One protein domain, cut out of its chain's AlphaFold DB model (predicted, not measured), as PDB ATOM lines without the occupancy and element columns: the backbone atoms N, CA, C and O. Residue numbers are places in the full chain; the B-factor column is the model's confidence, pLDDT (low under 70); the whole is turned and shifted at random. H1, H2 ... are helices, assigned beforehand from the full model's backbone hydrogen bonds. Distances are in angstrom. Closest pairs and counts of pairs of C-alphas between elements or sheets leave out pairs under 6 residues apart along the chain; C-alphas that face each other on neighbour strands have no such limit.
ATOM      1  N   SER A 264      13.841-178.773  32.620       96.56
ATOM      2  CA  SER A 264      13.631-177.613  31.745       96.56
ATOM      3  C   SER A 264      13.369-176.353  32.568       96.56
ATOM      4  O   SER A 264      12.506-176.316  33.453       96.56
ATOM      5  N   VAL A 265      14.111-175.299  32.245       96.25
ATOM      6  CA  VAL A 265      14.020-174.006  32.929       96.25
ATOM      7  C   VAL A 265      12.834-173.205  32.404       96.25
ATOM      8  O   VAL A 265      12.179-172.512  33.182       96.25
ATOM      9  N   ILE A 266      12.475-173.392  31.129       97.12
ATOM     10  CA  ILE A 266      11.229-172.864  30.561       97.12
ATOM     11  C   ILE A 266      10.015-173.508  31.240       97.12
ATOM     12  O   ILE A 266       9.101-172.798  31.662       97.12
ATOM     13  N   LYS A 267      10.018-174.836  31.435       96.12
ATOM     14  CA  LYS A 267       8.941-175.527  32.163       96.12
ATOM     15  C   LYS A 267       8.800-175.008  33.592       96.12
ATOM     16  O   LYS A 267       7.686-174.806  34.071       96.12
ATOM     17  N   ASN A 268       9.925-174.764  34.265       95.00
ATOM     18  CA  ASN A 268       9.934-174.183  35.604       95.00
ATOM     19  C   ASN A 268       9.280-172.789  35.628       95.00
ATOM     20  O   ASN A 268       8.443-172.535  36.492       95.00
ATOM     21  N   ALA A 269       9.593-171.930  34.650       96.12
ATOM     22  CA  ALA A 269       8.964-170.617  34.509       96.12
ATOM     23  C   ALA A 269       7.449-170.721  34.259       96.12
ATOM     24  O   ALA A 269       6.667-170.047  34.927       96.12
ATOM     25  N   LEU A 270       7.015-171.616  33.364       95.06
ATOM     26  CA  LEU A 270       5.595-171.847  33.060       95.06
ATOM     27  C   LEU A 270       4.801-172.362  34.268       95.06
ATOM     28  O   LEU A 270       3.656-171.955  34.476       95.06
ATOM     29  N   ASN A 271       5.403-173.228  35.086       92.88
ATOM     30  CA  ASN A 271       4.791-173.719  36.324       92.88
ATOM     31  C   ASN A 271       4.604-172.609  37.366       92.88
ATOM     32  O   ASN A 271       3.717-172.705  38.206       92.88
ATOM     33  N   ARG A 272       5.416-171.549  37.292       91.69
ATOM     34  CA  ARG A 272       5.398-170.391  38.195       91.69
ATOM     35  C   ARG A 272       4.791-169.148  37.549       91.69
ATOM     36  O   ARG A 272       5.035-168.034  38.003       91.69
ATOM     37  N   ARG A 273       4.004-169.313  36.483       91.69
ATOM     38  CA  ARG A 273       3.463-168.193  35.697       91.69
ATOM     39  C   ARG A 273       2.684-167.169  36.526       91.69
ATOM     40  O   ARG A 273       2.834-165.978  36.283       91.69
ATOM     41  N   GLU A 274       1.927-167.622  37.525       89.75
ATOM     42  CA  GLU A 274       1.165-166.750  38.429       89.75
ATOM     43  C   GLU A 274       2.094-165.952  39.358       89.75
ATOM     44  O   GLU A 274       1.941-164.741  39.510       89.75
ATOM     45  N   GLU A 275       3.113-166.607  39.925       91.88
ATOM     46  CA  GLU A 275       4.118-165.973  40.795       91.88
ATOM     47  C   GLU A 275       4.927-164.918  40.028       91.88
ATOM     48  O   GLU A 275       5.143-163.804  40.508       91.88
ATOM     49  N   LEU A 276       5.331-165.260  38.802       93.94
ATOM     50  CA  LEU A 276       6.070-164.384  37.896       93.94
ATOM     51  C   LEU A 276       5.182-163.337  37.214       93.94
ATOM     52  O   LEU A 276       5.711-162.450  36.537       93.94
ATOM     53  N   LYS A 277       3.855-163.431  37.375       93.94
ATOM     54  CA  LYS A 277       2.852-162.594  36.701       93.94
ATOM     55  C   LYS A 277       3.097-162.523  35.192       93.94
ATOM     56  O   LYS A 277       3.157-161.437  34.614       93.94
ATOM     57  N   LEU A 278       3.318-163.682  34.571       93.56
ATOM     58  CA  LEU A 278       3.569-163.757  33.134       93.56
ATOM     59  C   LEU A 278       2.326-163.311  32.368       93.56
ATOM     60  O   LEU A 278       1.214-163.756  32.653       93.56
ATOM     61  N   SER A 279       2.516-162.465  31.357       92.31
ATOM     62  CA  SER A 279       1.442-162.187  30.406       92.31
ATOM     63  C   SER A 279       1.136-163.428  29.555       92.31
ATOM     64  O   SER A 279       1.943-164.361  29.446       92.31
ATOM     65  N   HIS A 280      -0.017-163.418  28.882       88.06
ATOM     66  CA  HIS A 280      -0.347-164.453  27.901       88.06
ATOM     67  C   HIS A 280       0.711-164.518  26.784       88.06
ATOM     68  O   HIS A 280       1.235-165.587  26.496       88.06
ATOM     69  N   SER A 281       1.139-163.360  26.263       92.38
ATOM     70  CA  SER A 281       2.175-163.282  25.224       92.38
ATOM     71  C   SER A 281       3.539-163.811  25.675       92.38
ATOM     72  O   SER A 281       4.237-164.445  24.886       92.38
ATOM     73  N   GLN A 282       3.926-163.589  26.936       95.62
ATOM     74  CA  GLN A 282       5.147-164.172  27.492       95.62
ATOM     75  C   GLN A 282       5.024-165.693  27.576       95.62
ATOM     76  O   GLN A 282       5.937-166.396  27.158       95.62
ATOM     77  N   SER A 283       3.887-166.205  28.051       93.25
ATOM     78  CA  SER A 283       3.636-167.651  28.132       93.25
ATOM     79  C   SER A 283       3.685-168.315  26.751       93.25
ATOM     80  O   SER A 283       4.366-169.324  26.578       93.25
ATOM     81  N   ASP A 284       3.058-167.708  25.742       91.69
ATOM     82  CA  ASP A 284       3.100-168.183  24.353       91.69
ATOM     83  C   ASP A 284       4.524-168.159  23.775       91.69
ATOM     84  O   ASP A 284       4.963-169.097  23.098       91.69
ATOM     85  N   SER A 285       5.281-167.102  24.089       96.19
ATOM     86  CA  SER A 285       6.679-166.970  23.672       96.19
ATOM     87  C   SER A 285       7.564-168.029  24.324       96.19
ATOM     88  O   SER A 285       8.492-168.509  23.683       96.19
ATOM     89  N   LEU A 286       7.278-168.445  25.563       96.75
ATOM     90  CA  LEU A 286       8.008-169.522  26.237       96.75
ATOM     91  C   LEU A 286       7.812-170.874  25.539       96.75
ATOM     92  O   LEU A 286       8.783-171.610  25.368       96.75
ATOM     93  N   PHE A 287       6.593-171.192  25.089       95.62
ATOM     94  CA  PHE A 287       6.352-172.405  24.298       95.62
ATOM     95  C   PHE A 287       7.119-172.370  22.974       95.62
ATOM     96  O   PHE A 287       7.868-173.300  22.678       95.62
ATOM     97  N   THR A 288       7.003-171.263  22.236       94.69
ATOM     98  CA  THR A 288       7.722-171.062  20.966       94.69
ATOM     99  C   THR A 288       9.243-171.108  21.161       94.69
ATOM    100  O   THR A 288       9.962-171.716  20.372       94.69
ATOM    101  N   GLY A 289       9.745-170.507  22.242       96.19
ATOM    102  CA  GLY A 289      11.162-170.500  22.598       96.19
ATOM    103  C   GLY A 289      11.700-171.907  22.857       96.19
ATOM    104  O   GLY A 289      12.776-172.253  22.373       96.19
ATOM    105  N   PHE A 290      10.934-172.758  23.547       96.94
ATOM    106  CA  PHE A 290      11.322-174.155  23.749       96.94
ATOM    107  C   PHE A 290      11.347-174.951  22.436       96.94
ATOM    108  O   PHE A 290      12.277-175.725  22.203       96.94
ATOM    109  N   GLU A 291      10.369-174.751  21.551       94.62
ATOM    110  CA  GLU A 291      10.379-175.381  20.225       94.62
ATOM    111  C   GLU A 291      11.592-174.947  19.391       94.62
ATOM    112  O   GLU A 291      12.224-175.787  18.748       94.62
ATOM    113  N   ALA A 292      11.982-173.670  19.458       95.31
ATOM    114  CA  ALA A 292      13.203-173.181  18.823       95.31
ATOM    115  C   ALA A 292      14.459-173.879  19.376       95.31
ATOM    116  O   ALA A 292      15.328-174.275  18.598       95.31
ATOM    117  N   CYS A 293      14.540-174.122  20.690       95.25
ATOM    118  CA  CYS A 293      15.631-174.906  21.279       95.25
ATOM    119  C   CYS A 293      15.682-176.343  20.727       95.25
ATOM    120  O   CYS A 293      16.769-176.854  20.455       95.25
ATOM    121  N   LEU A 294      14.530-176.996  20.518       93.75
ATOM    122  CA  LEU A 294      14.478-178.337  19.916       93.75
ATOM    123  C   LEU A 294      14.965-178.336  18.462       93.75
ATOM    124  O   LEU A 294      15.703-179.235  18.059       93.75
ATOM    125  N   GLN A 295      14.587-177.321  17.681       93.44
ATOM    126  CA  GLN A 295      15.045-177.171  16.297       93.44
ATOM    127  C   GLN A 295      16.559-176.942  16.221       93.44
ATOM    128  O   GLN A 295      17.232-177.545  15.386       93.44
ATOM    129  N   GLN A 296      17.107-176.115  17.115       93.75
ATOM    130  CA  GLN A 296      18.549-175.883  17.209       93.75
ATOM    131  C   GLN A 296      19.311-177.158  17.581       93.75
ATOM    132  O   GLN A 296      20.354-177.443  16.993       93.75
ATOM    133  N   GLU A 297      18.787-177.949  18.520       93.06
ATOM    134  CA  GLU A 297      19.393-179.228  18.889       93.06
ATOM    135  C   GLU A 297      19.418-180.205  17.710       93.06
ATOM    136  O   GLU A 297      20.425-180.878  17.478       93.06
ATOM    137  N   GLU A 298      18.323-180.290  16.956       91.88
ATOM    138  CA  GLU A 298      18.231-181.166  15.791       91.88
ATOM    139  C   GLU A 298      19.193-180.725  14.679       91.88
ATOM    140  O   GLU A 298      19.956-181.541  14.159       91.88
ATOM    141  N   ALA A 299      19.258-179.424  14.384       91.81
ATOM    142  CA  ALA A 299      20.234-178.872  13.446       91.81
ATOM    143  C   ALA A 299      21.682-179.148  13.896       91.81
ATOM    144  O   ALA A 299      22.537-179.520  13.089       91.81
ATOM    145  N   HIS A 300      21.965-179.038  15.198       90.81
ATOM    146  CA  HIS A 300      23.274-179.363  15.760       90.81
ATOM    147  C   HIS A 300      23.629-180.851  15.570       90.81
ATOM    148  O   HIS A 300      24.776-181.168  15.238       90.81
ATOM    149  N   LYS A 301      22.668-181.773  15.744       88.69
ATOM    150  CA  LYS A 301      22.863-183.214  15.483       88.69
ATOM    151  C   LYS A 301      23.160-183.490  14.009       88.69
ATOM    152  O   LYS A 301      24.079-184.251  13.708       88.69
ATOM    153  N   GLN A 302      22.430-182.848  13.100       90.00
ATOM    154  CA  GLN A 302      22.621-183.009  11.654       90.00
ATOM    155  C   GLN A 302      23.993-182.506  11.184       90.00
ATOM    156  O   GLN A 302      24.626-183.140  10.341       90.00
ATOM    157  N   ASN A 303      24.500-181.436  11.798       88.94
ATOM    158  CA  ASN A 303      25.810-180.859  11.486       88.94
ATOM    159  C   ASN A 303      27.007-181.661  12.035       88.94
ATOM    160  O   ASN A 303      28.147-181.249  11.829       88.94
ATOM    161  N   LYS A 304      26.781-182.795  12.722       81.94
ATOM    162  CA  LYS A 304      27.828-183.672  13.293       81.94
ATOM    163  C   LYS A 304      28.901-182.917  14.092       81.94
ATOM    164  O   LYS A 304      30.083-183.253  14.032       81.94
ATOM    165  N   SER A 305      28.500-181.881  14.825       78.25
ATOM    166  CA  SER A 305      29.432-181.132  15.665       78.25
ATOM    167  C   SER A 305      29.996-182.021  16.783       78.25
ATOM    168  O   SER A 305      29.267-182.798  17.400       78.25
ATOM    169  N   ASN A 306      31.293-181.873  17.065       78.06
ATOM    170  CA  ASN A 306      31.998-182.614  18.119       78.06
ATOM    171  C   ASN A 306      31.753-182.048  19.532       78.06
ATOM    172  O   ASN A 306      32.227-182.616  20.515       78.06
ATOM    173  N   THR A 307      31.043-180.924  19.658       83.75
ATOM    174  CA  THR A 307      30.696-180.317  20.951       83.75
ATOM    175  C   THR A 307      29.348-180.819  21.453       83.75
ATOM    176  O   THR A 307      28.462-181.136  20.669       83.75
ATOM    177  N   ARG A 308      29.138-180.866  22.772       86.50
ATOM    178  CA  ARG A 308      27.819-181.188  23.331       86.50
ATOM    179  C   ARG A 308      26.889-179.980  23.203       86.50
ATOM    180  O   ARG A 308      27.238-178.901  23.667       86.50
ATOM    181  N   PHE A 309      25.695-180.178  22.643       90.69
ATOM    182  CA  PHE A 309      24.632-179.172  22.689       90.69
ATOM    183  C   PHE A 309      24.090-179.052  24.117       90.69
ATOM    184  O   PHE A 309      23.609-180.038  24.688       90.69
ATOM    185  N   ASP A 310      24.174-177.857  24.698       92.25
ATOM    186  CA  ASP A 310      23.627-177.573  26.022       92.25
ATOM    187  C   ASP A 310      22.251-176.906  25.900       92.25
ATOM    188  O   ASP A 310      22.117-175.683  25.854       92.25
ATOM    189  N   ARG A 311      21.205-177.741  25.864       93.44
ATOM    190  CA  ARG A 311      19.812-177.280  25.772       93.44
ATOM    191  C   ARG A 311      19.436-176.342  26.915       93.44
ATOM    192  O   ARG A 311      18.644-175.432  26.708       93.44
ATOM    193  N   LYS A 312      19.992-176.547  28.113       94.31
ATOM    194  CA  LYS A 312      19.638-175.739  29.278       94.31
ATOM    195  C   LYS A 312      20.133-174.300  29.111       94.31
ATOM    196  O   LYS A 312      19.397-173.374  29.438       94.31
ATOM    197  N   VAL A 313      21.338-174.113  28.564       94.62
ATOM    198  CA  VAL A 313      21.874-172.781  28.232       94.62
ATOM    199  C   VAL A 313      21.013-172.093  27.172       94.62
ATOM    200  O   VAL A 313      20.664-170.926  27.343       94.62
ATOM    201  N   GLU A 314      20.609-172.803  26.116       95.81
ATOM    202  CA  GLU A 314      19.735-172.220  25.086       95.81
ATOM    203  C   GLU A 314      18.346-171.859  25.631       95.81
ATOM    204  O   GLU A 314      17.843-170.773  25.348       95.81
ATOM    205  N   GLU A 315      17.754-172.693  26.492       97.44
ATOM    206  CA  GLU A 315      16.502-172.355  27.178       97.44
ATOM    207  C   GLU A 315      16.644-171.097  28.059       97.44
ATOM    208  O   GLU A 315      15.743-170.258  28.086       97.44
ATOM    209  N   TYR A 316      17.774-170.915  28.755       96.94
ATOM    210  CA  TYR A 316      18.026-169.686  29.515       96.94
ATOM    211  C   TYR A 316      18.146-168.453  28.622       96.94
ATOM    212  O   TYR A 316      17.601-167.408  28.970       96.94
ATOM    213  N   LYS A 317      18.797-168.557  27.459       95.62
ATOM    214  CA  LYS A 317      18.863-167.446  26.495       95.62
ATOM    215  C   LYS A 317      17.470-167.029  26.013       95.62
ATOM    216  O   LYS A 317      17.196-165.833  25.895       95.62
ATOM    217  N   GLN A 318      16.569-167.993  25.803       97.44
ATOM    218  CA  GLN A 318      15.161-167.697  25.516       97.44
ATOM    219  C   GLN A 318      14.499-166.965  26.691       97.44
ATOM    220  O   GLN A 318      13.881-165.920  26.494       97.44
ATOM    221  N   LEU A 319      14.678-167.454  27.924       97.12
ATOM    222  CA  LEU A 319      14.118-166.817  29.122       97.12
ATOM    223  C   LEU A 319      14.591-165.371  29.305       97.12
ATOM    224  O   LEU A 319      13.763-164.512  29.590       97.12
ATOM    225  N   VAL A 320      15.882-165.090  29.108       95.75
ATOM    226  CA  VAL A 320      16.454-163.733  29.210       95.75
ATOM    227  C   VAL A 320      15.831-162.778  28.188       95.75
ATOM    228  O   VAL A 320      15.681-161.594  28.466       95.75
ATOM    229  N   THR A 321      15.437-163.291  27.022       96.19
ATOM    230  CA  THR A 321      14.815-162.489  25.958       96.19
ATOM    231  C   THR A 321      13.323-162.245  26.212       96.19
ATOM    232  O   THR A 321      12.798-161.189  25.865       96.19
ATOM    233  N   ILE A 322      12.621-163.217  26.803       97.56
ATOM    234  CA  ILE A 322      11.156-163.195  26.974       97.56
ATOM    235  C   ILE A 322      10.733-162.541  28.299       97.56
ATOM    236  O   ILE A 322       9.695-161.873  28.380       97.56
ATOM    237  N   LEU A 323      11.500-162.765  29.364       97.38
ATOM    238  CA  LEU A 323      11.200-162.261  30.699       97.38
ATOM    239  C   LEU A 323      11.828-160.887  30.912       97.38
ATOM    240  O   LEU A 323      12.914-160.591  30.422       97.38
TER     241      LEU A 323
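What this domain is: This is residues 264 to 323 of the 424 residues of an uncharacterized protein of Bacteroidales bacterium (UniProt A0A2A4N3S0). One long helix, H2, makes most of the length of a narrow rod, and two shorter helices, H1 and H3, pack on it and on each other. The chain folds back after H1 and again after H2; residues 302 to 307 stick out at the second turn. The printed part has 60 residues with three named helices, in the order H1, H2, H3, and no named strand; the class is all helix. It is only just loose, close to compact, with a radius of gyration of the C-alphas of 12.7 A, and spans 40 by 16 by 15 A.

How they stand to each other: H2, residues 280 to 302, touches H3, residues 311 to 322, closest at the C-alphas of Gly 289 and Gln 318, 5.7 A apart. The two form a helical hairpin, opposite ways at a shallow tilt of 34 degrees, only just short of steep. With residues 283 to 290 alone, H2 touches H1, residues 265 to 271; the closest C-alphas, those of Leu 286 and Ile 266, are 6.3 A apart. They too form a helical hairpin, opposite ways at a shallow tilt of 29 degrees. H1 touches H3 at a steep tilt of 57 degrees, the same way, with the C-alphas of Ile 266 and Glu 315 closest at 6.3 A. The helix packing is mostly aligned, but only just: two of the three touching pairs are at a shallow tilt. In H1, H2 and H3 every O i to N i+4 pair is within hydrogen-bond range.

Where its parts are: H2 measures 33.7 A from C-alpha 280 at (-0.347, -164.453, 27.901) to C-alpha 302. H1 measures 9.8 A and begins at C-alpha 265, (14.020, -174.006, 32.929). H3 measures 16.6 A and ends at C-alpha 322, (11.156, -163.195, 26.974).

The domain as a whole: The two C-alphas farthest apart, those of Glu 275 and Lys 304, are 40.4 A apart. The printed part has no cut, and both links, of 8 residues each, are short. The mean pLDDT of the printed part is 93.1, and no printed residue is under 70.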